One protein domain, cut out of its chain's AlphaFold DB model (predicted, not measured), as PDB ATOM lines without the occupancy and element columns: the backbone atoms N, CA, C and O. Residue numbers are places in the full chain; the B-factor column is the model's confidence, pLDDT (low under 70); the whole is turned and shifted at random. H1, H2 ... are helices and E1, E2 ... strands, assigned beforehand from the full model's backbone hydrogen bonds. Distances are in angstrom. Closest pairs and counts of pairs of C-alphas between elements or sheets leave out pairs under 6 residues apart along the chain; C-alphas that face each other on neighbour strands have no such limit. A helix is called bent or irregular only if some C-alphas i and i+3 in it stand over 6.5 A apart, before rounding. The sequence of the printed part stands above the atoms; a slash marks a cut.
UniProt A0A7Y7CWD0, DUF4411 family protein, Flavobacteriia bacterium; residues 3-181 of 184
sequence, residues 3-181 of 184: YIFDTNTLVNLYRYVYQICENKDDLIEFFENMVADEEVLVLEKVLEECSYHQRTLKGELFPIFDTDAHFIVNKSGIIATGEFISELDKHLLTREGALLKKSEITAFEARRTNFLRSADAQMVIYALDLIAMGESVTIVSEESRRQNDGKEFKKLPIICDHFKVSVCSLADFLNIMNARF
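AT A GLANCE: This is residues 3 to 181 of the 184 residues of the protein "DUF4411 family protein" of Flavobacteriia bacterium (UniProt A0A7Y7CWD0). A small, strongly twisted sheet of four short parallel strands lies in the middle, with H7 running along one face and H9 over the opposite face. The helical hairpin H5 and H6, with H4 near it, makes one end of the longest axis, and H1 and H2 lie toward the other end; residues 20 to 26 and 102 to 107 stick out. The printed part has 179 residues, with nine named helices and four named strands in the order E1 H1 H2 E2 H3 H4 H5 H6 H7 E3 H8 E4 H9, and the sheet's order is E2 E1 E3 E4. The class is mixed, helices and strands. The whole is compact, with a radius of gyration of the C-alphas of 17.1 A and spans of 56 by 39 by 30 A.

IN THESE COORDINATES: E1, residues 3 to 5, begins with C-alpha 3 at (3.081, 1.540, -2.617). H1, residues 7 to 18, is 15.5 A long and neither bent nor irregular, but only just: C-alphas 15 and 18 are 6.4 A apart. H2, residues 24 to 36, measures 18.1 A and is followed by E2, residues 40 to 43. H3, residues 44 to 57, is 19.8 A long. After a long stretch come H4, residues 82 to 91, 13.9 A, and H5, residues 95 to 103, 12.2 A, which ends with C-alpha 103 at (-14.357, 21.746, -30.869). H6, residues 105 to 116, is 16.1 A long, and H7, residues 119 to 132, is 19.9 A long. E3, residues 137 to 140, H8, residues 156 to 163, and E4, residues 166 to 168, follow. H9, residues 170 to 178, ends with C-alpha 178 at (14.327, 3.652, 7.117).

HOW THE PARTS SIT: In the sheet, E2 and E4 are edge strands. N 41 and O 3 of E2 and E1 are 2.8 A apart, N 140 and O 4 of E3 and E1 2.8 A, and N 139 and O 166 of E3 and E4 2.8 A, each within hydrogen-bond range. E1, H1, H2, E2 and E3, H8, E4 are strand-helix-strand units, two parallel neighbour strands with helices between them, both with right-handed crossovers. H7 has a height of 8.5 A over the sheet and runs along the strands, at 5 degrees to E1 on the local plane. H9 lies over E3 on the opposite face. H8 is on the sheet and touches H7, with C-alphas of Asp 120 and Leu 156 closest at 6.1 A, at a shallow tilt of 28 degrees. H1 and H2 only graze the sheet. H1 touches H3 with residues 7 to 11 alone, Thr 7 and Val 46 having the closest C-alphas, 5.3 A. H3 touches H7 at a shallow tilt of 31 degrees, opposite ways; the closest C-alphas, those of Lys 45 and Ala 119, are 5.3 A apart. In the hairpin of H5 and H6 the closest C-alphas are those of Lys 101 and Phe 108, 5.2 A. H4 is near H5, H6 and H8. Every O i to N i+4 pair is within hydrogen-bond range in H2, H4, H5, H6, H7, H8 and H9, against 7 of 8 in H1 and 8 of 10 in H3.

THE WHOLE: The two C-alphas farthest apart, those of Asn 23 and Ser 103, are 56.1 A from each other. The printed part has no cut. The links from H3 to H4, 24 residues, and from E3 to H8, 15 residues, are long. Within the first, residues 72 to 73 pair in parallel with residues 42 to 43 of E2. The mean pLDDT of the printed part is 85.3; it is under 70 at residues 52 to 61, 63 to 64, 66 to 77 and 179 to 181.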
ATOM      1  N   TYR A   3       2.387   0.463  -1.920       94.44
ATOM      2  CA  TYR A   3       3.081   1.540  -2.617       94.44
ATOM      3  C   TYR A   3       3.129   1.234  -4.107       94.44
ATOM      4  O   TYR A   3       3.721   0.240  -4.512       94.44
ATOM      5  N   ILE A   4       2.510   2.081  -4.926       93.94
ATOM      6  CA  ILE A   4       2.509   1.928  -6.385       93.94
ATOM      7  C   ILE A   4       3.551   2.871  -6.974       93.94
ATOM      8  O   ILE A   4       3.450   4.079  -6.778       93.94
ATOM      9  N   PHE A   5       4.536   2.343  -7.691       92.25
ATOM     10  CA  PHE A   5       5.648   3.143  -8.210       92.25
ATOM     11  C   PHE A   5       5.379   3.636  -9.633       92.25
ATOM     12  O   PHE A   5       4.960   2.855 -10.487       92.25
ATOM     13  N   ASP A   6       5.675   4.914  -9.894       91.75
ATOM     14  CA  ASP A   6       5.704   5.465 -11.250       91.75
ATOM     15  C   ASP A   6       7.036   5.179 -11.978       91.75
ATOM     16  O   ASP A   6       8.046   4.769 -11.396       91.75
ATOM     17  N   THR A   7       7.052   5.437 -13.286       88.06
ATOM     18  CA  THR A   7       8.217   5.210 -14.154       88.06
ATOM     19  C   THR A   7       9.437   6.025 -13.725       88.06
ATOM     20  O   THR A   7      10.551   5.503 -13.660       88.06
ATOM     21  N   ASN A   8       9.254   7.312 -13.415       88.44
ATOM     22  CA  ASN A   8      10.367   8.199 -13.069       88.44
ATOM     23  C   ASN A   8      10.995   7.843 -11.718       88.44
ATOM     24  O   ASN A   8      12.207   7.955 -11.559       88.44
ATOM     25  N   THR A   9      10.189   7.377 -10.772       90.75
ATOM     26  CA  THR A   9      10.591   6.911  -9.447       90.75
ATOM     27  C   THR A   9      11.469   5.684  -9.587       90.75
ATOM     28  O   THR A   9      12.553   5.668  -9.016       90.75
ATOM     29  N   LEU A  10      11.077   4.692 -10.391       87.94
ATOM     30  CA  LEU A  10      11.902   3.501 -10.630       87.94
ATOM     31  C   LEU A  10      13.237   3.850 -11.293       87.94
ATOM     32  O   LEU A  10      14.296   3.367 -10.888       87.94
ATOM     33  N   VAL A  11      13.204   4.742 -12.285       85.06
ATOM     34  CA  VAL A  11      14.417   5.238 -12.943       85.06
ATOM     35  C   VAL A  11      15.319   5.981 -11.950       85.06
ATOM     36  O   VAL A  11      16.538   5.806 -11.975       85.06
ATOM     37  N   ASN A  12      14.748   6.793 -11.061       87.44
ATOM     38  CA  ASN A  12      15.495   7.536 -10.048       87.44
ATOM     39  C   ASN A  12      16.017   6.635  -8.927       87.44
ATOM     40  O   ASN A  12      17.142   6.843  -8.477       87.44
ATOM     41  N   LEU A  13      15.266   5.606  -8.535       87.38
ATOM     42  CA  LEU A  13      15.704   4.571  -7.604       87.38
ATOM     43  C   LEU A  13      16.964   3.890  -8.138       87.38
ATOM     44  O   LEU A  13      17.976   3.832  -7.442       87.38
ATOM     45  N   TYR A  14      16.959   3.487  -9.410       83.19
ATOM     46  CA  TYR A  14      18.164   2.964 -10.042       83.19
ATOM     47  C   TYR A  14      19.301   3.997 -10.048       83.19
ATOM     48  O   TYR A  14      20.385   3.737  -9.533       83.19
ATOM     49  N   ARG A  15      19.066   5.187 -10.616       81.81
ATOM     50  CA  ARG A  15      20.119   6.187 -10.868       81.81
ATOM     51  C   ARG A  15      20.755   6.763  -9.610       81.81
ATOM     52  O   ARG A  15      21.953   7.032  -9.626       81.81
ATOM     53  N   TYR A  16      19.959   7.024  -8.581       84.44
ATOM     54  CA  TYR A  16      20.371   7.839  -7.439       84.44
ATOM     55  C   TYR A  16      20.441   7.076  -6.128       84.44
ATOM     56  O   TYR A  16      21.033   7.598  -5.195       84.44
ATOM     57  N   VAL A  17      19.865   5.878  -6.042       85.12
ATOM     58  CA  VAL A  17      19.931   5.058  -4.826       85.12
ATOM     59  C   VAL A  17      20.808   3.848  -5.098       85.12
ATOM     60  O   VAL A  17      21.879   3.724  -4.514       85.12
ATOM     61  N   TYR A  18      20.428   3.011  -6.064       84.06
ATOM     62  CA  TYR A  18      21.147   1.770  -6.346       84.06
ATOM     63  C   TYR A  18      22.598   1.989  -6.786       84.06
ATOM     64  O   TYR A  18      23.493   1.268  -6.350       84.06
ATOM     65  N   GLN A  19      22.864   2.993  -7.630       82.25
ATOM     66  CA  GLN A  19      24.226   3.249  -8.118       82.25
ATOM     67  C   GLN A  19      25.205   3.702  -7.028       82.25
ATOM     68  O   GLN A  19      26.404   3.473  -7.179       82.25
ATOM     69  N   ILE A  20      24.719   4.343  -5.962       82.44
ATOM     70  CA  ILE A  20      25.562   4.906  -4.894       82.44
ATOM     71  C   ILE A  20      25.514   4.096  -3.596       82.44
ATOM     72  O   ILE A  20      26.272   4.389  -2.678       82.44
ATOM     73  N   CYS A  21      24.617   3.114  -3.504       82.38
ATOM     74  CA  CYS A  21      24.500   2.241  -2.347       82.38
ATOM     75  C   CYS A  21      25.748   1.356  -2.225       82.38
ATOM     76  O   CYS A  21      26.146   0.704  -3.195       82.38
ATOM     77  N   GLU A  22      26.363   1.345  -1.038       84.75
ATOM     78  CA  GLU A  22      27.540   0.518  -0.752       84.75
ATOM     79  C   GLU A  22      27.172  -0.969  -0.690       84.75
ATOM     80  O   GLU A  22      27.864  -1.789  -1.295       84.75
ATOM     81  N   ASN A  23      26.054  -1.303  -0.032       86.31
ATOM     82  CA  ASN A  23      25.541  -2.667   0.049       86.31
ATOM     83  C   ASN A  23      24.328  -2.873  -0.870       86.31
ATOM     84  O   ASN A  23      23.169  -2.733  -0.480       86.31
ATOM     85  N   LYS A  24      24.619  -3.187  -2.132       84.31
ATOM     86  CA  LYS A  24      23.599  -3.426  -3.160       84.31
ATOM     87  C   LYS A  24      22.740  -4.653  -2.875       84.31
ATOM     88  O   LYS A  24      21.567  -4.625  -3.235       84.31
ATOM     89  N   ASP A  25      23.312  -5.679  -2.251       84.50
ATOM     90  CA  ASP A  25      22.614  -6.932  -1.967       84.50
ATOM     91  C   ASP A  25      21.513  -6.696  -0.924       84.50
ATOM     92  O   ASP A  25      20.367  -7.058  -1.174       84.50
ATOM     93  N   ASP A  26      21.805  -5.954   0.152       84.38
ATOM     94  CA  ASP A  26      20.799  -5.575   1.157       84.38
ATOM     95  C   ASP A  26      19.669  -4.729   0.551       84.38
ATOM     96  O   ASP A  26      18.497  -4.899   0.886       84.38
ATOM     97  N   LEU A  27      20.001  -3.798  -0.353       84.25
ATOM     98  CA  LEU A  27      18.997  -2.969  -1.023       84.25
ATOM     99  C   LEU A  27      18.099  -3.807  -1.941       84.25
ATOM    100  O   LEU A  27      16.896  -3.553  -2.014       84.25
ATOM    101  N   ILE A  28      18.674  -4.775  -2.655       84.56
ATOM    102  CA  ILE A  28      17.917  -5.703  -3.499       84.56
ATOM    103  C   ILE A  28      17.005  -6.559  -2.619       84.56
ATOM    104  O   ILE A  28      15.796  -6.537  -2.838       84.56
ATOM    105  N   GLU A  29      17.546  -7.210  -1.588       85.19
ATOM    106  CA  GLU A  29      16.787  -8.060  -0.663       85.19
ATOM    107  C   GLU A  29      15.643  -7.281   0.006       85.19
ATOM    108  O   GLU A  29      14.516  -7.767   0.110       85.19
ATOM    109  N   PHE A  30      15.894  -6.032   0.407       86.38
ATOM    110  CA  PHE A  30      14.872  -5.154   0.970       86.38
ATOM    111  C   PHE A  30      13.682  -4.975   0.017       86.38
ATOM    112  O   PHE A  30      12.532  -5.198   0.407       86.38
ATOM    113  N   PHE A  31      13.938  -4.591  -1.236       85.81
ATOM    114  CA  PHE A  31      12.860  -4.410  -2.205       85.81
ATOM    115  C   PHE A  31      12.223  -5.746  -2.612       85.81
ATOM    116  O   PHE A  31      11.014  -5.779  -2.836       85.81
ATOM    117  N   GLU A  32      12.983  -6.844  -2.674       84.62
ATOM    118  CA  GLU A  32      12.460  -8.184  -2.976       84.62
ATOM    119  C   GLU A  32      11.436  -8.615  -1.933       84.62
ATOM    120  O   GLU A  32      10.324  -9.005  -2.294       84.62
ATOM    121  N   ASN A  33      11.761  -8.443  -0.651       86.31
ATOM    122  CA  ASN A  33      10.851  -8.724   0.454       86.31
ATOM    123  C   ASN A  33       9.598  -7.844   0.388       86.31
ATOM    124  O   ASN A  33       8.480  -8.347   0.474       86.31
ATOM    125  N   MET A  34       9.759  -6.537   0.153       88.19
ATOM    126  CA  MET A  34       8.614  -5.631   0.038       88.19
ATOM    127  C   MET A  34       7.662  -6.008  -1.095       88.19
ATOM    128  O   MET A  34       6.451  -5.818  -0.972       88.19
ATOM    129  N   VAL A  35       8.183  -6.491  -2.218       84.62
ATOM    130  CA  VAL A  35       7.315  -6.916  -3.309       84.62
ATOM    131  C   VAL A  35       6.717  -8.297  -3.046       84.62
ATOM    132  O   VAL A  35       5.540  -8.496  -3.339       84.62
ATOM    133  N   ALA A  36       7.471  -9.226  -2.452       84.19
ATOM    134  CA  ALA A  36       6.953 -10.531  -2.036       84.19
ATOM    135  C   ALA A  36       5.778 -10.394  -1.048       84.19
ATOM    136  O   ALA A  36       4.799 -11.134  -1.149       84.19
ATOM    137  N   ASP A  37       5.836  -9.393  -0.167       87.81
ATOM    138  CA  ASP A  37       4.773  -9.036   0.781       87.81
ATOM    139  C   ASP A  37       3.641  -8.197   0.151       87.81
ATOM    140  O   ASP A  37       2.720  -7.746   0.839       87.81
ATOM    141  N   GLU A  38       3.699  -7.951  -1.161       87.38
ATOM    142  CA  GLU A  38       2.809  -7.059  -1.906       87.38
ATOM    143  C   GLU A  38       2.706  -5.636  -1.316       87.38
ATOM    144  O   GLU A  38       1.679  -4.959  -1.486       87.38
ATOM    145  N   GLU A  39       3.737  -5.173  -0.601       90.50
ATOM    146  CA  GLU A  39       3.848  -3.799  -0.109       90.50
ATOM    147  C   GLU A  39       4.309  -2.849  -1.218       90.50
ATOM    148  O   GLU A  39       3.864  -1.705  -1.248       90.50
ATOM    149  N   VAL A  40       5.156  -3.297  -2.148       89.69
ATOM    150  CA  VAL A  40       5.537  -2.541  -3.353       89.69
ATOM    151  C   VAL A  40       4.909  -3.184  -4.580       89.69
ATOM    152  O   VAL A  40       5.034  -4.383  -4.806       89.69
ATOM    153  N   LEU A  41       4.235  -2.368  -5.385       88.88
ATOM    154  CA  LEU A  41       3.520  -2.780  -6.583       88.88
ATOM    155  C   LEU A  41       4.011  -1.969  -7.778       88.88
ATOM    156  O   LEU A  41       4.058  -0.736  -7.740       88.88
ATOM    157  N   VAL A  42       4.300  -2.660  -8.877       87.12
ATOM    158  CA  VAL A  42       4.621  -2.024 -10.155       87.12
ATOM    159  C   VAL A  42       3.658  -2.531 -11.219       87.12
ATOM    160  O   VAL A  42       3.452  -3.734 -11.379       87.12
ATOM    161  N   LEU A  43       3.026  -1.610 -11.946       86.75
ATOM    162  CA  LEU A  43       2.130  -1.973 -13.041       86.75
ATOM    163  C   LEU A  43       2.954  -2.348 -14.273       86.75
ATOM    164  O   LEU A  43       3.954  -1.701 -14.581       86.75
ATOM    165  N   GLU A  44       2.473  -3.316 -15.049       81.81
ATOM    166  CA  GLU A  44       3.095  -3.705 -16.325       81.81
ATOM    167  C   GLU A  44       3.319  -2.494 -17.242       81.81
ATOM    168  O   GLU A  44       4.397  -2.317 -17.802       81.81
ATOM    169  N   LYS A  45       2.340  -1.581 -17.304       81.38
ATOM    170  CA  LYS A  45       2.428  -0.355 -18.104       81.38
ATOM    171  C   LYS A  45       3.582   0.563 -17.688       81.38
ATOM    172  O   LYS A  45       4.208   1.179 -18.546       81.38
ATOM    173  N   VAL A  46       3.874   0.635 -16.389       85.19
ATOM    174  CA  VAL A  46       4.999   1.412 -15.853       85.19
ATOM    175  C   VAL A  46       6.324   0.784 -16.287       85.19
ATOM    176  O   VAL A  46       7.227   1.503 -16.720       85.19
ATOM    177  N   LEU A  47       6.429  -0.549 -16.234       79.81
ATOM    178  CA  LEU A  47       7.616  -1.276 -16.692       79.81
ATOM    179  C   LEU A  47       7.825  -1.149 -18.200       79.81
ATOM    180  O   LEU A  47       8.948  -0.917 -18.635       79.81
ATOM    181  N   GLU A  48       6.762  -1.219 -19.003       79.06
ATOM    182  CA  GLU A  48       6.847  -0.951 -20.442       79.06
ATOM    183  C   GLU A  48       7.467   0.429 -20.715       79.06
ATOM    184  O   GLU A  48       8.390   0.540 -21.527       79.06
ATOM    185  N   GLU A  49       6.993   1.474 -20.026       78.94
ATOM    186  CA  GLU A  49       7.520   2.840 -20.146       78.94
ATOM    187  C   GLU A  49       8.990   2.924 -19.700       78.94
ATOM    188  O   GLU A  49       9.822   3.510 -20.402       78.94
ATOM    189  N   CYS A  50       9.349   2.251 -18.604       76.69
ATOM    190  CA  CYS A  50      10.731   2.100 -18.149       76.69
ATOM    191  C   CYS A  50      11.634   1.458 -19.218       76.69
ATOM    192  O   CYS A  50      12.723   1.970 -19.490       76.69
ATOM    193  N   SER A  51      11.178   0.399 -19.887       70.12
ATOM    194  CA  SER A  51      11.939  -0.311 -20.925       70.12
ATOM    195  C   SER A  51      12.192   0.529 -22.181       70.12
ATOM    196  O   SER A  51      13.179   0.331 -22.903       70.12
ATOM    197  N   TYR A  52      11.336   1.513 -22.470       67.81
ATOM    198  CA  TYR A  52      11.630   2.521 -23.494       67.81
ATOM    199  C   TYR A  52      12.740   3.482 -23.046       67.81
ATOM    200  O   TYR A  52      13.635   3.790 -23.841       67.81
ATOM    201  N   HIS A  53      12.737   3.899 -21.777       63.62
ATOM    202  CA  HIS A  53      13.795   4.737 -21.206       63.62
ATOM    203  C   HIS A  53      15.148   4.007 -21.103       63.62
ATOM    204  O   HIS A  53      16.184   4.606 -21.394       63.62
ATOM    205  N   GLN A  54      15.169   2.710 -20.785       59.72
ATOM    206  CA  GLN A  54      16.389   1.883 -20.748       59.72
ATOM    207  C   GLN A  54      17.142   1.861 -22.081       59.72
ATOM    208  O   GLN A  54      18.359   2.055 -22.118       59.72
ATOM    209  N   ARG A  55      16.417   1.700 -23.201       54.91
ATOM    210  CA  ARG A  55      17.009   1.721 -24.551       54.91
ATOM    211  C   ARG A  55      17.750   3.024 -24.846       54.91
ATOM    212  O   ARG A  55      18.662   3.036 -25.669       54.91
ATOM    213  N   THR A  56      17.384   4.112 -24.170       50.47
ATOM    214  CA  THR A  56      18.057   5.412 -24.285       50.47
ATOM    215  C   THR A  56      19.217   5.586 -23.296       50.47
ATOM    216  O   THR A  56      20.083   6.424 -23.531       50.47
ATOM    217  N   LEU A  57      19.262   4.806 -22.208       50.00
ATOM    218  CA  LEU A  57      20.173   5.005 -21.074       50.00
ATOM    219  C   LEU A  57      21.351   4.026 -20.997       50.00
ATOM    220  O   LEU A  57      22.220   4.232 -20.156       50.00
ATOM    221  N   LYS A  58      21.428   3.006 -21.868       53.25
ATOM    222  CA  LYS A  58      22.482   1.962 -21.841       53.25
ATOM    223  C   LYS A  58      22.668   1.303 -20.459       53.25
ATOM    224  O   LYS A  58      23.774   0.885 -20.128       53.25
ATOM    225  N   GLY A  59      21.613   1.245 -19.651       54.47
ATOM    226  CA  GLY A  59      21.619   0.638 -18.324       54.47
ATOM    227  C   GLY A  59      20.406  -0.267 -18.157       54.47
ATOM    228  O   GLY A  59      19.340   0.033 -18.700       54.47
ATOM    229  N   GLU A  60      20.603  -1.369 -17.444       60.88
ATOM    230  CA  GLU A  60      19.550  -2.296 -17.017       60.88
ATOM    231  C   GLU A  60      18.612  -1.592 -16.019       60.88
ATOM    232  O   GLU A  60      18.991  -0.588 -15.404       60.88
ATOM    233  N   LEU A  61      17.365  -2.067 -15.874       63.69
ATOM    234  CA  LEU A  61      16.516  -1.591 -14.773       63.69
ATOM    235  C   LEU A  61      17.168  -2.006 -13.457       63.69
ATOM    236  O   LEU A  61      18.060  -2.851 -13.420       63.69
ATOM    237  N   PHE A  62      16.706  -1.414 -12.359       70.38
ATOM    238  CA  PHE A  62      17.037  -1.950 -11.046       70.38
ATOM    239  C   PHE A  62      16.715  -3.461 -11.039       70.38
ATOM    240  O   PHE A  62      15.584  -3.790 -11.399       70.38
ATOM    241  N   PRO A  63      17.685  -4.356 -10.729       69.81
ATOM    242  CA  PRO A  63      17.623  -5.776 -11.107       69.81
ATOM    243  C   PRO A  63      16.339  -6.506 -10.704       69.81
ATOM    244  O   PRO A  63      15.844  -7.341 -11.453       69.81
ATOM    245  N   ILE A  64      15.751  -6.119  -9.572       68.50
ATOM    246  CA  ILE A  64      14.463  -6.633  -9.087       68.50
ATOM    247  C   ILE A  64      13.300  -6.464 -10.087       68.50
ATOM    248  O   ILE A  64      12.325  -7.207 -10.056       68.50
ATOM    249  N   PHE A  65      13.380  -5.490 -10.992       71.44
ATOM    250  CA  PHE A  65      12.332  -5.186 -11.963       71.44
ATOM    251  C   PHE A  65      12.666  -5.675 -13.380       71.44
ATOM    252  O   PHE A  65      11.942  -5.329 -14.315       71.44
ATOM    253  N   ASP A  66      13.761  -6.428 -13.555       64.31
ATOM    254  CA  ASP A  66      14.288  -6.780 -14.879       64.31
ATOM    255  C   ASP A  66      13.731  -8.099 -15.442       64.31
ATOM    256  O   ASP A  66      13.603  -8.220 -16.657       64.31
ATOM    257  N   THR A  67      13.323  -9.083 -14.627       51.66
ATOM    258  CA  THR A  67      12.819 -10.367 -15.165       51.66
ATOM    259  C   THR A  67      11.791 -11.083 -14.267       51.66
ATOM    260  O   THR A  67      11.914 -11.129 -13.052       51.66
ATOM    261  N   ASP A  68      10.759 -11.633 -14.919       49.72
ATOM    262  CA  ASP A  68       9.857 -12.721 -14.506       49.72
ATOM    263  C   ASP A  68       9.083 -12.659 -13.152       49.72
ATOM    264  O   ASP A  68       9.484 -13.149 -12.103       49.72
ATOM    265  N   ALA A  69       7.820 -12.220 -13.273       52.28
ATOM    266  CA  ALA A  69       6.619 -12.974 -12.860       52.28
ATOM    267  C   ALA A  69       6.073 -12.975 -11.409       52.28
ATOM    268  O   ALA A  69       5.033 -13.600 -11.199       52.28
ATOM    269  N   HIS A  70       6.599 -12.205 -10.452       48.56
ATOM    270  CA  HIS A  70       5.904 -12.014  -9.151       48.56
ATOM    271  C   HIS A  70       5.666 -10.554  -8.744       48.56
ATOM    272  O   HIS A  70       4.831 -10.271  -7.892       48.56
ATOM    273  N   PHE A  71       6.346  -9.623  -9.412       56.59
ATOM    274  CA  PHE A  71       6.464  -8.221  -8.997       56.59
ATOM    275  C   PHE A  71       5.533  -7.273  -9.764       56.59
ATOM    276  O   PHE A  71       5.363  -6.099  -9.424       56.59
ATOM    277  N   ILE A  72       4.943  -7.795 -10.837       59.88
ATOM    278  CA  ILE A  72       4.152  -7.054 -11.805       59.88
ATOM    279  C   ILE A  72       2.689  -7.298 -11.487       59.88
ATOM    280  O   ILE A  72       2.204  -8.427 -11.588       59.88
ATOM    281  N   VAL A  73       1.952  -6.230 -11.196       62.69
ATOM    282  CA  VAL A  73       0.494  -6.295 -11.259       62.69
ATOM    283  C   VAL A  73       0.123  -6.379 -12.739       62.69
ATOM    284  O   VAL A  73      -0.117  -5.367 -13.403       62.69
ATOM    285  N   ASN A  74       0.129  -7.603 -13.279       56.25
ATOM    286  CA  ASN A  74      -0.370  -7.891 -14.615       56.25
ATOM    287  C   ASN A  74      -1.894  -7.838 -14.556       56.25
ATOM    288  O   ASN A  74      -2.591  -8.833 -14.359       56.25
ATOM    289  N   LYS A  75      -2.411  -6.621 -14.667       61.25
ATOM    290  CA  LYS A  75      -3.818  -6.389 -14.932       61.25
ATOM    291  C   LYS A  75      -3.941  -5.745 -16.297       61.25
ATOM    292  O   LYS A  75      -4.309  -4.576 -16.424       61.25
ATOM    293  N   SER A  76      -3.661  -6.533 -17.331       51.09
ATOM    294  CA  SER A  76      -4.239  -6.273 -18.645       51.09
ATOM    295  C   SER A  76      -5.762  -6.120 -18.471       51.09
ATOM    296  O   SER A  76      -6.484  -7.078 -18.211       51.09
ATOM    297  N   GLY A  77      -6.251  -4.875 -18.515       57.09
ATOM    298  CA  GLY A  77      -7.670  -4.568 -18.322       57.09
ATOM    299  C   GLY A  77      -8.073  -4.035 -16.943       57.09
ATOM    300  O   GLY A  77      -9.170  -4.353 -16.492       57.09
ATOM    301  N   ILE A  78      -7.273  -3.180 -16.292       76.31
ATOM    302  CA  ILE A  78      -7.845  -2.258 -15.292       76.31
ATOM    303  C   ILE A  78      -8.824  -1.337 -16.030       76.31
ATOM    304  O   ILE A  78      -8.438  -0.511 -16.867       76.31
ATOM    305  N   ILE A  79     -10.116  -1.530 -15.764       83.44
ATOM    306  CA  ILE A  79     -11.198  -0.795 -16.413       83.44
ATOM    307  C   ILE A  79     -11.571   0.386 -15.528       83.44
ATOM    308  O   ILE A  79     -12.008   0.217 -14.394       83.44
ATOM    309  N   ALA A  80     -11.448   1.591 -16.079       88.25
ATOM    310  CA  ALA A  80     -11.933   2.791 -15.416       88.25
ATOM    311  C   ALA A  80     -13.438   2.691 -15.137       88.25
ATOM    312  O   ALA A  80     -14.232   2.382 -16.032       88.25
ATOM    313  N   THR A  81     -13.840   3.016 -13.912       91.50
ATOM    314  CA  THR A  81     -15.256   3.112 -13.559       91.50
ATOM    315  C   THR A  81     -15.920   4.278 -14.297       91.50
ATOM    316  O   THR A  81     -15.274   5.249 -14.707       91.50
ATOM    317  N   GLY A  82     -17.248   4.217 -14.441       93.69
ATOM    318  CA  GLY A  82     -18.017   5.340 -14.987       93.69
ATOM    319  C   GLY A  82     -17.853   6.624 -14.165       93.69
ATOM    320  O   GLY A  82     -17.858   7.718 -14.727       93.69
ATOM    321  N   GLU A  83     -17.643   6.491 -12.852       93.69
ATOM    322  CA  GLU A  83     -17.352   7.605 -11.950       93.69
ATOM    323  C   GLU A  83     -15.999   8.243 -12.269       93.69
ATOM    324  O   GLU A  83     -15.954   9.441 -12.542       93.69
ATOM    325  N   PHE A  84     -14.924   7.449 -12.358       95.81
ATOM    326  CA  PHE A  84     -13.602   7.960 -12.725       95.81
ATOM    327  C   PHE A  84     -13.638   8.704 -14.064       95.81
ATOM    328  O   PHE A  84     -13.120   9.812 -14.188       95.81
ATOM    329  N   ILE A  85     -14.304   8.121 -15.066       95.56
ATOM    330  CA  ILE A  85     -14.468   8.728 -16.391       95.56
ATOM    331  C   ILE A  85     -15.244  10.049 -16.308       95.56
ATOM    332  O   ILE A  85     -14.875  11.018 -16.966       95.56
ATOM    333  N   SER A  86     -16.321  10.098 -15.521       96.38
ATOM    334  CA  SER A  86     -17.117  11.313 -15.317       96.38
ATOM    335  C   SER A  86     -16.291  12.427 -14.676       96.38
ATOM    336  O   SER A  86     -16.326  13.565 -15.144       96.38
ATOM    337  N   GLU A  87     -15.542  12.105 -13.623       96.75
ATOM    338  CA  GLU A  87     -14.678  13.060 -12.927       96.75
ATOM    339  C   GLU A  87     -13.545  13.554 -13.830       96.75
ATOM    340  O   GLU A  87     -13.267  14.758 -13.876       96.75
ATOM    341  N   LEU A  88     -12.968  12.653 -14.631       94.81
ATOM    342  CA  LEU A  88     -11.976  12.993 -15.644       94.81
ATOM    343  C   LEU A  88     -12.504  14.076 -16.595       94.81
ATOM    344  O   LEU A  88     -11.871  15.110 -16.807       94.81
ATOM    345  N   ASP A  89     -13.709  13.848 -17.106       94.25
ATOM    346  CA  ASP A  89     -14.369  14.651 -18.128       94.25
ATOM    347  C   ASP A  89     -14.909  16.002 -17.651       94.25
ATOM    348  O   ASP A  89     -15.192  16.869 -18.489       94.25
ATOM    349  N   LYS A  90     -15.120  16.157 -16.340       93.31
ATOM    350  CA  LYS A  90     -15.723  17.347 -15.723       93.31
ATOM    351  C   LYS A  90     -14.709  18.196 -14.971       93.31
ATOM    352  O   LYS A  90     -14.736  19.420 -15.084       93.31
ATOM    353  N   HIS A  91     -13.838  17.558 -14.194       95.31
ATOM    354  CA  HIS A  91     -13.021  18.233 -13.185       95.31
ATOM    355  C   HIS A  91     -11.522  18.125 -13.446       95.31
ATOM    356  O   HIS A  91     -10.759  18.955 -12.942       95.31
ATOM    357  N   LEU A  92     -11.085  17.157 -14.255       95.56
ATOM    358  CA  LEU A  92      -9.664  16.879 -14.480       95.56
ATOM    359  C   LEU A  92      -9.188  17.189 -15.902       95.56
ATOM    360  O   LEU A  92      -8.045  16.887 -16.244       95.56
ATOM    361  N   LEU A  93     -10.013  17.864 -16.703       95.31
ATOM    362  CA  LEU A  93      -9.560  18.488 -17.941       95.31
ATOM    363  C   LEU A  93      -8.748  19.751 -17.650       95.31
ATOM    364  O   LEU A  93      -9.037  20.520 -16.726       95.31
ATOM    365  N   THR A  94      -7.737  19.980 -18.476       94.69
ATOM    366  CA  THR A  94      -7.104  21.293 -18.618       94.69
ATOM    367  C   THR A  94      -7.975  22.199 -19.489       94.69
ATOM    368  O   THR A  94      -9.017  21.793 -20.018       94.69
ATOM    369  N   ARG A  95      -7.542  23.450 -19.679       92.94
ATOM    370  CA  ARG A  95      -8.201  24.359 -20.621       92.94
ATOM    371  C   ARG A  95      -8.177  23.781 -22.037       92.94
ATOM    372  O   ARG A  95      -9.182  23.842 -22.739       92.94
ATOM    373  N   GLU A  96      -7.050  23.211 -22.433       93.44
ATOM    374  CA  GLU A  96      -6.812  22.601 -23.737       93.44
ATOM    375  C   GLU A  96      -7.743  21.403 -23.945       93.44
ATOM    376  O   GLU A  96      -8.418  21.325 -24.970       93.44
ATOM    377  N   GLY A  97      -7.870  20.528 -22.940       94.31
ATOM    378  CA  GLY A  97      -8.789  19.390 -22.992       94.31
ATOM    379  C   GLY A  97     -10.254  19.811 -23.088       94.31
ATOM    380  O   GLY A  97     -11.008  19.262 -23.892       94.31
ATOM    381  N   ALA A  98     -10.659  20.831 -22.324       94.75
ATOM    382  CA  ALA A  98     -12.020  21.367 -22.375       94.75
ATOM    383  C   ALA A  98     -12.350  22.006 -23.736       94.75
ATOM    384  O   ALA A  98     -13.460  21.840 -24.248       94.75
ATOM    385  N   LEU A  99     -11.388  22.716 -24.339       95.19
ATOM    386  CA  LEU A  99     -11.531  23.269 -25.684       95.19
ATOM    387  C   LEU A  99     -11.643  22.156 -26.727       95.19
ATOM    388  O   LEU A  99     -12.593  22.181 -27.508       95.19
ATOM    389  N   LEU A 100     -10.752  21.159 -26.687       95.19
ATOM    390  CA  LEU A 100     -10.755  20.035 -27.626       95.19
ATOM    391  C   LEU A 100     -12.072  19.256 -27.568       95.19
ATOM    392  O   LEU A 100     -12.670  18.985 -28.605       95.19
ATOM    393  N   LYS A 101     -12.580  18.971 -26.362       95.62
ATOM    394  CA  LYS A 101     -13.879  18.309 -26.166       95.62
ATOM    395  C   LYS A 101     -15.029  19.063 -26.833       95.62
ATOM    396  O   LYS A 101     -15.956  18.442 -27.345       95.62
ATOM    397  N   LYS A 102     -14.978  20.399 -26.827       95.62
ATOM    398  CA  LYS A 102     -16.006  21.255 -27.430       95.62
ATOM    399  C   LYS A 102     -15.854  21.384 -28.947       95.62
ATOM    400  O   LYS A 102     -16.866  21.472 -29.636       95.62
ATOM    401  N   SER A 103     -14.624  21.462 -29.454       96.06
ATOM    402  CA  SER A 103     -14.357  21.746 -30.869       96.06
ATOM    403  C   SER A 103     -14.237  20.498 -31.741       96.06
ATOM    404  O   SER A 103     -14.611  20.551 -32.907       96.06
ATOM    405  N   GLU A 104     -13.721  19.391 -31.203       96.50
ATOM    406  CA  GLU A 104     -13.410  18.176 -31.960       96.50
ATOM    407  C   GLU A 104     -13.599  16.922 -31.089       96.50
ATOM    408  O   GLU A 104     -12.649  16.294 -30.616       96.50
ATOM    409  N   ILE A 105     -14.865  16.554 -30.862       95.00
ATOM    410  CA  ILE A 105     -15.239  15.489 -29.920       95.00
ATOM    411  C   ILE A 105     -14.577  14.140 -30.236       95.00
ATOM    412  O   ILE A 105     -14.105  13.471 -29.325       95.00
ATOM    413  N   THR A 106     -14.453  13.768 -31.514       96.38
ATOM    414  CA  THR A 106     -13.819  12.506 -31.924       96.38
ATOM    415  C   THR A 106     -12.338  12.463 -31.543       96.38
ATOM    416  O   THR A 106     -11.849  11.449 -31.042       96.38
ATOM    417  N   ALA A 107     -11.612  13.571 -31.730       95.62
ATOM    418  CA  ALA A 107     -10.215  13.668 -31.317       95.62
ATOM    419  C   ALA A 107     -10.089  13.635 -29.791       95.62
ATOM    420  O   ALA A 107      -9.220  12.942 -29.261       95.62
ATOM    421  N   PHE A 108     -10.987  14.323 -29.081       96.44
ATOM    422  CA  PHE A 108     -11.051  14.253 -27.625       96.44
ATOM    423  C   PHE A 108     -11.282  12.821 -27.125       96.44
ATOM    424  O   PHE A 108     -10.560  12.364 -26.244       96.44
ATOM    425  N   GLU A 109     -12.234  12.082 -27.696       95.94
ATOM    426  CA  GLU A 109     -12.520  10.696 -27.307       95.94
ATOM    427  C   GLU A 109     -11.324   9.764 -27.539       95.94
ATOM    428  O   GLU A 109     -11.022   8.919 -26.688       95.94
ATOM    429  N   ALA A 110     -10.592   9.953 -28.641       96.00
ATOM    430  CA  ALA A 110      -9.353   9.227 -28.901       96.00
ATOM    431  C   ALA A 110      -8.267   9.565 -27.861       96.00
ATOM    432  O   ALA A 110      -7.651   8.661 -27.292       96.00
ATOM    433  N   ARG A 111      -8.064  10.855 -27.551       95.19
ATOM    434  CA  ARG A 111      -7.107  11.314 -26.523       95.19
ATOM    435  C   ARG A 111      -7.465  10.795 -25.136       95.19
ATOM    436  O   ARG A 111      -6.589  10.309 -24.430       95.19
ATOM    437  N   ARG A 112      -8.747  10.831 -24.777       95.62
ATOM    438  CA  ARG A 112      -9.284  10.276 -23.533       95.62
ATOM    439  C   ARG A 112      -9.033   8.780 -23.440       95.62
ATOM    440  O   ARG A 112      -8.537   8.314 -22.423       95.62
ATOM    441  N   THR A 113      -9.314   8.034 -24.502       94.56
ATOM    442  CA  THR A 113      -9.053   6.589 -24.542       94.56
ATOM    443  C   THR A 113      -7.566   6.287 -24.360       94.56
ATOM    444  O   THR A 113      -7.212   5.372 -23.621       94.56
ATOM    445  N   ASN A 114      -6.689   7.077 -24.982       93.19
ATOM    446  CA  ASN A 114      -5.244   6.932 -24.816       93.19
ATOM    447  C   ASN A 114      -4.793   7.272 -23.393       93.19
ATOM    448  O   ASN A 114      -4.000   6.532 -22.821       93.19
ATOM    449  N   PHE A 115      -5.331   8.341 -22.802       94.12
ATOM    450  CA  PHE A 115      -5.043   8.699 -21.417       94.12
ATOM    451  C   PHE A 115      -5.474   7.593 -20.453       94.12
ATOM    452  O   PHE A 115      -4.676   7.177 -19.623       94.12
ATOM    453  N   LEU A 116      -6.677   7.033 -20.609       93.19
ATOM    454  CA  LEU A 116      -7.159   5.928 -19.772       93.19
ATOM    455  C   LEU A 116      -6.269   4.675 -19.843       93.19
ATOM    456  O   LEU A 116      -6.303   3.868 -18.921       93.19
ATOM    457  N   ARG A 117      -5.472   4.517 -20.909       90.25
ATOM    458  CA  ARG A 117      -4.505   3.421 -21.103       90.25
ATOM    459  C   ARG A 117      -3.066   3.783 -20.704       90.25
ATOM    460  O   ARG A 117      -2.181   2.939 -20.836       90.25
ATOM    461  N   SER A 118      -2.815   5.023 -20.289       89.62
ATOM    462  CA  SER A 118      -1.496   5.475 -19.827       89.62
ATOM    463  C   SER A 118      -1.161   4.912 -18.446       89.62
ATOM    464  O   SER A 118      -2.075   4.573 -17.690       89.62
ATOM    465  N   ALA A 119       0.130   4.844 -18.104       88.88
ATOM    466  CA  ALA A 119       0.564   4.415 -16.777       88.88
ATOM    467  C   ALA A 119      -0.084   5.257 -15.664       88.88
ATOM    468  O   ALA A 119      -0.658   4.688 -14.739       88.88
ATOM    469  N   ASP A 120      -0.095   6.588 -15.807       91.12
ATOM    470  CA  ASP A 120      -0.689   7.516 -14.833       91.12
ATOM    471  C   ASP A 120      -2.142   7.163 -14.499       91.12
ATOM    472  O   ASP A 120      -2.501   6.989 -13.334       91.12
ATOM    473  N   ALA A 121      -2.994   7.020 -15.520       92.69
ATOM    474  CA  ALA A 121      -4.401   6.704 -15.294       92.69
ATOM    475  C   ALA A 121      -4.573   5.310 -14.682       92.69
ATOM    476  O   ALA A 121      -5.358   5.141 -13.751       92.69
ATOM    477  N   GLN A 122      -3.834   4.320 -15.184       92.31
ATOM    478  CA  GLN A 122      -3.922   2.938 -14.715       92.31
ATOM    479  C   GLN A 122      -3.488   2.810 -13.245       92.31
ATOM    480  O   GLN A 122      -4.149   2.105 -12.485       92.31
ATOM    481  N   MET A 123      -2.454   3.547 -12.817       93.12
ATOM    482  CA  MET A 123      -2.028   3.604 -11.414       93.12
ATOM    483  C   MET A 123      -3.129   4.154 -10.508       93.12
ATOM    484  O   MET A 123      -3.430   3.547  -9.482       93.12
ATOM    485  N   VAL A 124      -3.765   5.268 -10.888       95.56
ATOM    486  CA  VAL A 124      -4.834   5.864 -10.072       95.56
ATOM    487  C   VAL A 124      -6.053   4.952 -10.005       95.56
ATOM    488  O   VAL A 124      -6.591   4.744  -8.922       95.56
ATOM    489  N   ILE A 125      -6.487   4.388 -11.136       94.81
ATOM    490  CA  ILE A 125      -7.654   3.495 -11.155       94.81
ATOM    491  C   ILE A 125      -7.389   2.276 -10.268       94.81
ATOM    492  O   ILE A 125      -8.232   1.914  -9.451       94.81
ATOM    493  N   TYR A 126      -6.198   1.683 -10.355       93.56
ATOM    494  CA  TYR A 126      -5.862   0.538  -9.519       93.56
ATOM    495  C   TYR A 126      -5.732   0.893  -8.033       93.56
ATOM    496  O   TYR A 126      -6.169   0.123  -7.178       93.56
ATOM    497  N   ALA A 127      -5.193   2.072  -7.710       94.81
ATOM    498  CA  ALA A 127      -5.178   2.570  -6.338       94.81
ATOM    499  C   ALA A 127      -6.602   2.697  -5.776       94.81
ATOM    500  O   ALA A 127      -6.848   2.290  -4.644       94.81
ATOM    501  N   LEU A 128      -7.547   3.203  -6.574       95.31
ATOM    502  CA  LEU A 128      -8.954   3.306  -6.182       95.31
ATOM    503  C   LEU A 128      -9.594   1.932  -5.950       95.31
ATOM    504  O   LEU A 128     -10.315   1.772  -4.967       95.31
ATOM    505  N   ASP A 129      -9.300   0.938  -6.793       92.62
ATOM    506  CA  ASP A 129      -9.784  -0.437  -6.604       92.62
ATOM    507  C   ASP A 129      -9.285  -1.035  -5.279       92.62
ATOM    508  O   ASP A 129     -10.056  -1.626  -4.524       92.62
ATOM    509  N   LEU A 130      -7.997  -0.865  -4.974       92.62
ATOM    510  CA  LEU A 130      -7.392  -1.305  -3.713       92.62
ATOM    511  C   LEU A 130      -8.016  -0.595  -2.505       92.62
ATOM    512  O   LEU A 130      -8.402  -1.252  -1.539       92.62
ATOM    513  N   ILE A 131      -8.199   0.725  -2.582       94.88
ATOM    514  CA  ILE A 131      -8.862   1.506  -1.529       94.88
ATOM    515  C   ILE A 131     -10.302   1.021  -1.313       94.88
ATOM    516  O   ILE A 131     -10.738   0.874  -0.171       94.88
ATOM    517  N   ALA A 132     -11.035   0.711  -2.385       93.06
ATOM    518  CA  ALA A 132     -12.384   0.155  -2.293       93.06
ATOM    519  C   ALA A 132     -12.410  -1.239  -1.635       93.06
ATOM    520  O   ALA A 132     -13.401  -1.595  -0.998       93.06
ATOM    521  N   MET A 133     -11.318  -2.001  -1.740       92.94
ATOM    522  CA  MET A 133     -11.112  -3.274  -1.036       92.94
ATOM    523  C   MET A 133     -10.644  -3.103   0.423       92.94
ATOM    524  O   MET A 133     -10.485  -4.096   1.129       92.94
ATOM    525  N   GLY A 134     -10.475  -1.867   0.904       95.25
ATOM    526  CA  GLY A 134     -10.053  -1.561   2.273       95.25
ATOM    527  C   GLY A 134      -8.539  -1.456   2.462       95.25
ATOM    528  O   GLY A 134      -8.076  -1.350   3.597       95.25
ATOM    529  N   GLU A 135      -7.765  -1.465   1.376       95.12
ATOM    530  CA  GLU A 135      -6.312  -1.323   1.430       95.12
ATOM    531  C   GLU A 135      -5.889   0.139   1.605       95.12
ATOM    532  O   GLU A 135      -6.487   1.067   1.057       95.12
ATOM    533  N   SER A 136      -4.786   0.345   2.323       95.31
ATOM    534  CA  SER A 136      -4.125   1.650   2.384       95.31
ATOM    535  C   SER A 136      -3.080   1.743   1.278       95.31
ATOM    536  O   SER A 136      -2.144   0.939   1.261       95.31
ATOM    537  N   VAL A 137      -3.220   2.731   0.390       95.69
ATOM    538  CA  VAL A 137      -2.404   2.868  -0.827       95.69
ATOM    539  C   VAL A 137      -1.753   4.244  -0.917       95.69
ATOM    540  O   VAL A 137      -2.398   5.262  -0.664       95.69
ATOM    541  N   THR A 138      -0.486   4.278  -1.325       97.12
ATOM    542  CA  THR A 138       0.243   5.496  -1.701       97.12
ATOM    543  C   THR A 138       0.897   5.312  -3.069       97.12
ATOM    544  O   THR A 138       1.506   4.281  -3.331       97.12
ATOM    545  N   ILE A 139       0.782   6.301  -3.954       96.88
ATOM    546  CA  ILE A 139       1.537   6.340  -5.211       96.88
ATOM    547  C   ILE A 139       2.874   7.041  -4.955       96.88
ATOM    548  O   ILE A 139       2.906   8.132  -4.389       96.88
ATOM    549  N   VAL A 140       3.974   6.431  -5.381       96.38
ATOM    550  CA  VAL A 140       5.310   7.028  -5.320       96.38
ATOM    551  C   VAL A 140       5.598   7.668  -6.674       96.38
ATOM    552  O   VAL A 140       5.646   6.975  -7.693       96.38
ATOM    553  N   SER A 141       5.708   8.996  -6.688       95.38
ATOM    554  CA  SER A 141       5.904   9.771  -7.910       95.38
ATOM    555  C   SER A 141       6.753  11.012  -7.674       95.38
ATOM    556  O   SER A 141       6.610  11.718  -6.678       95.38
ATOM    557  N   GLU A 142       7.593  11.315  -8.659       92.19
ATOM    558  CA  GLU A 142       8.420  12.525  -8.710       92.19
ATOM    559  C   GLU A 142       7.730  13.672  -9.474       92.19
ATOM    560  O   GLU A 142       8.308  14.744  -9.691       92.19
ATOM    561  N   GLU A 143       6.487  13.469  -9.929       91.50
ATOM    562  CA  GLU A 143       5.752  14.504 -10.642       91.50
ATOM    563  C   GLU A 143       5.319  15.632  -9.691       91.50
ATOM    564  O   GLU A 143       4.774  15.427  -8.608       91.50
ATOM    565  N   SER A 144       5.522  16.879 -10.124       88.12
ATOM    566  CA  SER A 144       5.077  18.058  -9.375       88.12
ATOM    567  C   SER A 144       3.704  18.550  -9.833       88.12
ATOM    568  O   SER A 144       3.331  18.436 -11.001       88.12
ATOM    569  N   ARG A 145       2.994  19.250  -8.940       85.94
ATOM    570  CA  ARG A 145       1.705  19.918  -9.226       85.94
ATOM    571  C   ARG A 145       1.795  21.075 -10.242       85.94
ATOM    572  O   ARG A 145       0.790  21.732 -10.500       85.94
ATOM    573  N   ARG A 146       2.981  21.377 -10.796       82.38
ATOM    574  CA  ARG A 146       3.169  22.475 -11.762       82.38
ATOM    575  C   ARG A 146       2.271  22.287 -12.981       82.38
ATOM    576  O   ARG A 146       2.003  21.159 -13.378       82.38
ATOM    577  N   GLN A 147       1.870  23.387 -13.606       72.06
ATOM    578  CA  GLN A 147       0.913  23.408 -14.714       72.06
ATOM    579  C   GLN A 147       1.270  22.416 -15.843       72.06
ATOM    580  O   GLN A 147       2.446  22.153 -16.114       72.06
ATOM    581  N   ASN A 148       0.243  21.803 -16.442       75.06
ATOM    582  CA  ASN A 148       0.371  20.816 -17.521       75.06
ATOM    583  C   ASN A 148       0.113  21.460 -18.882       75.06
ATOM    584  O   ASN A 148      -0.842  21.109 -19.576       75.06
ATOM    585  N   ASP A 149       0.916  22.465 -19.211       71.88
ATOM    586  CA  ASP A 149       0.685  23.280 -20.397       71.88
ATOM    587  C   ASP A 149       0.743  22.416 -21.664       71.88
ATOM    588  O   ASP A 149       1.696  21.670 -21.894       71.88
ATOM    589  N   GLY A 150      -0.308  22.500 -22.481       80.31
ATOM    590  CA  GLY A 150      -0.394  21.795 -23.760       80.31
ATOM    591  C   GLY A 150      -0.877  20.341 -23.702       80.31
ATOM    592  O   GLY A 150      -0.969  19.722 -24.760       80.31
ATOM    593  N   LYS A 151      -1.215  19.792 -22.525       88.81
ATOM    594  CA  LYS A 151      -1.870  18.472 -22.404       88.81
ATOM    595  C   LYS A 151      -3.348  18.614 -22.053       88.81
ATOM    596  O   LYS A 151      -3.738  19.599 -21.439       88.81
ATOM    597  N   GLU A 152      -4.168  17.626 -22.404       93.69
ATOM    598  CA  GLU A 152      -5.631  17.660 -22.243       93.69
ATOM    599  C   GLU A 152      -6.119  17.328 -20.820       93.69
ATOM    600  O   GLU A 152      -7.192  17.777 -20.409       93.69
ATOM    601  N   PHE A 153      -5.333  16.566 -20.060       95.00
ATOM    602  CA  PHE A 153      -5.671  16.101 -18.712       95.00
ATOM    603  C   PHE A 153      -4.703  16.677 -17.676       95.00
ATOM    604  O   PHE A 153      -3.537  16.957 -17.973       95.00
ATOM    605  N   LYS A 154      -5.186  16.896 -16.451       94.81
ATOM    606  CA  LYS A 154      -4.350  17.339 -15.326       94.81
ATOM    607  C   LYS A 154      -3.297  16.276 -14.974       94.81
ATOM    608  O   LYS A 154      -3.431  15.116 -15.335       94.81
ATOM    609  N   LYS A 155      -2.235  16.697 -14.285       93.38
ATOM    610  CA  LYS A 155      -1.126  15.824 -13.862       93.38
ATOM    611  C   LYS A 155      -1.520  14.856 -12.758       93.38
ATOM    612  O   LYS A 155      -2.451  15.149 -12.001       93.38
ATOM    613  N   LEU A 156      -0.749  13.779 -12.620       94.31
ATOM    614  CA  LEU A 156      -0.977  12.702 -11.664       94.31
ATOM    615  C   LEU A 156      -1.188  13.222 -10.230       94.31
ATOM    616  O   LEU A 156      -2.230  12.902  -9.663       94.31
ATOM    617  N   PRO A 157      -0.355  14.123  -9.660       94.00
ATOM    618  CA  PRO A 157      -0.577  14.615  -8.301       94.00
ATOM    619  C   PRO A 157      -1.917  15.332  -8.111       94.00
ATOM    620  O   PRO A 157      -2.490  15.274  -7.029       94.00
ATOM    621  N   ILE A 158      -2.423  16.021  -9.140       95.38
ATOM    622  CA  ILE A 158      -3.714  16.722  -9.059       95.38
ATOM    623  C   ILE A 158      -4.872  15.727  -9.175       95.38
ATOM    624  O   ILE A 158      -5.891  15.885  -8.507       95.38
ATOM    625  N   ILE A 159      -4.719  14.706 -10.018       96.25
ATOM    626  CA  ILE A 159      -5.693  13.621 -10.138       96.25
ATOM    627  C   ILE A 159      -5.782  12.855  -8.811       96.25
ATOM    628  O   ILE A 159      -6.879  12.660  -8.296       96.25
ATOM    629  N   CYS A 160      -4.644  12.480  -8.223       96.56
ATOM    630  CA  CYS A 160      -4.596  11.794  -6.935       96.56
ATOM    631  C   CYS A 160      -5.241  12.623  -5.817       96.56
ATOM    632  O   CYS A 160      -6.042  12.088  -5.059       96.56
ATOM    633  N   ASP A 161      -4.969  13.930  -5.758       96.31
ATOM    634  CA  ASP A 161      -5.575  14.855  -4.790       96.31
ATOM    635  C   ASP A 161      -7.109  14.876  -4.899       96.31
ATOM    636  O   ASP A 161      -7.811  14.800  -3.891       96.31
ATOM    637  N   HIS A 162      -7.635  14.901  -6.131       96.69
ATOM    638  CA  HIS A 162      -9.077  14.866  -6.405       96.69
ATOM    639  C   HIS A 162      -9.732  13.577  -5.897       96.69
ATOM    640  O   HIS A 162     -10.783  13.625  -5.261       96.69
ATOM    641  N   PHE A 163      -9.087  12.433  -6.129       96.62
ATOM    642  CA  PHE A 163      -9.566  11.121  -5.686       96.62
ATOM    643  C   PHE A 163      -9.119  10.732  -4.270       96.62
ATOM    644  O   PHE A 163      -9.433   9.635  -3.814       96.62
ATOM    645  N   LYS A 164      -8.417  11.624  -3.558       96.31
ATOM    646  CA  LYS A 164      -7.853  11.382  -2.219       96.31
ATOM    647  C   LYS A 164      -6.926  10.159  -2.155       96.31
ATOM    648  O   LYS A 164      -6.870   9.469  -1.140       96.31
ATOM    649  N   VAL A 165      -6.181   9.913  -3.228       96.88
ATOM    650  CA  VAL A 165      -5.097   8.927  -3.263       96.88
ATOM    651  C   VAL A 165      -3.827   9.595  -2.740       96.88
ATOM    652  O   VAL A 165      -3.447  10.669  -3.210       96.88
ATOM    653  N   SER A 166      -3.178   8.978  -1.751       96.69
ATOM    654  CA  SER A 166      -1.927   9.489  -1.182       96.69
ATOM    655  C   SER A 166      -0.807   9.461  -2.225       96.69
ATOM    656  O   SER A 166      -0.717   8.518  -3.013       96.69
ATOM    657  N   VAL A 167       0.054  10.481  -2.219       96.38
ATOM    658  CA  VAL A 167       1.240  10.562  -3.083       96.38
ATOM    659  C   VAL A 167       2.447  10.968  -2.247       96.38
ATOM    660  O   VAL A 167       2.341  11.897  -1.445       96.38
ATOM    661  N   CYS A 168       3.588  10.313  -2.451       95.88
ATOM    662  CA  CYS A 168       4.862  10.696  -1.845       95.88
ATOM    663  C   CYS A 168       6.017  10.646  -2.859       95.88
ATOM    664  O   CYS A 168       5.897  10.016  -3.910       95.88
ATOM    665  N   SER A 169       7.122  11.333  -2.556       95.75
ATOM    666  CA  SER A 169       8.355  11.224  -3.349       95.75
ATOM    667  C   SER A 169       9.131   9.950  -3.003       95.75
ATOM    668  O   SER A 169       8.903   9.339  -1.954       95.75
ATOM    669  N   LEU A 170      10.111   9.576  -3.830       93.56
ATOM    670  CA  LEU A 170      11.046   8.497  -3.511       93.56
ATOM    671  C   LEU A 170      11.788   8.769  -2.195       93.56
ATOM    672  O   LEU A 170      11.976   7.859  -1.394       93.56
ATOM    673  N   ALA A 171      12.184  10.021  -1.948       92.00
ATOM    674  CA  ALA A 171      12.857  10.402  -0.708       92.00
ATOM    675  C   ALA A 171      11.953  10.197   0.519       92.00
ATOM    676  O   ALA A 171      12.398   9.656   1.530       92.00
ATOM    677  N   ASP A 172      10.677  10.579   0.423       94.62
ATOM    678  CA  ASP A 172       9.703  10.352   1.495       94.62
ATOM    679  C   ASP A 172       9.480   8.857   1.733       94.62
ATOM    680  O   ASP A 172       9.486   8.412   2.880       94.62
ATOM    681  N   PHE A 173       9.334   8.075   0.657       94.31
ATOM    682  CA  PHE A 173       9.227   6.621   0.729       94.31
ATOM    683  C   PHE A 173      10.423   6.017   1.476       94.31
ATOM    684  O   PHE A 173      10.230   5.301   2.455       94.31
ATOM    685  N   LEU A 174      11.654   6.357   1.083       90.19
ATOM    686  CA  LEU A 174      12.864   5.839   1.724       90.19
ATOM    687  C   LEU A 174      12.969   6.259   3.194       90.19
ATOM    688  O   LEU A 174      13.358   5.447   4.028       90.19
ATOM    689  N   ASN A 175      12.571   7.485   3.545       90.62
ATOM    690  CA  ASN A 175      12.537   7.934   4.939       90.62
ATOM    691  C   ASN A 175      11.526   7.138   5.779       90.62
ATOM    692  O   ASN A 175      11.831   6.752   6.908       90.62
ATOM    693  N   ILE A 176      10.337   6.864   5.230       89.31
ATOM    694  CA  ILE A 176       9.325   6.015   5.876       89.31
ATOM    695  C   ILE A 176       9.873   4.598   6.076       89.31
ATOM    696  O   ILE A 176       9.655   4.004   7.132       89.31
ATOM    697  N   MET A 177      10.596   4.061   5.092       85.56
ATOM    698  CA  MET A 177      11.151   2.710   5.163       85.56
ATOM    699  C   MET A 177      12.348   2.598   6.100       85.56
ATOM    700  O   MET A 177      12.423   1.633   6.850       85.56
ATOM    701  N   ASN A 178      13.224   3.600   6.155       78.75
ATOM    702  CA  ASN A 178      14.327   3.652   7.117       78.75
ATOM    703  C   ASN A 178      13.814   3.739   8.570       78.75
ATOM    704  O   ASN A 178      14.381   3.168   9.492       78.75
ATOM    705  N   ALA A 179      12.664   4.380   8.800       65.75
ATOM    706  CA  ALA A 179      12.015   4.314  10.110       65.75
ATOM    707  C   ALA A 179      11.507   2.895  10.467       65.75
ATOM    708  O   ALA A 179      11.271   2.616  11.643       65.75
ATOM    709  N   ARG A 180      11.323   2.010   9.474       60.91
ATOM    710  CA  ARG A 180      10.943   0.594   9.651       60.91
ATOM    711  C   ARG A 180      12.158  -0.345   9.680       60.91
ATOM    712  O   ARG A 180      12.062  -1.394  10.308       60.91
ATOM    713  N   PHE A 181      13.272   0.039   9.055       51.31
ATOM    714  CA  PHE A 181      14.525  -0.711   8.970       51.31
ATOM    715  C   PHE A 181      15.704   0.195   9.328       51.31
ATOM    716  O   PHE A 181      16.033   1.099   8.569       51.31
TER     717      PHE A 181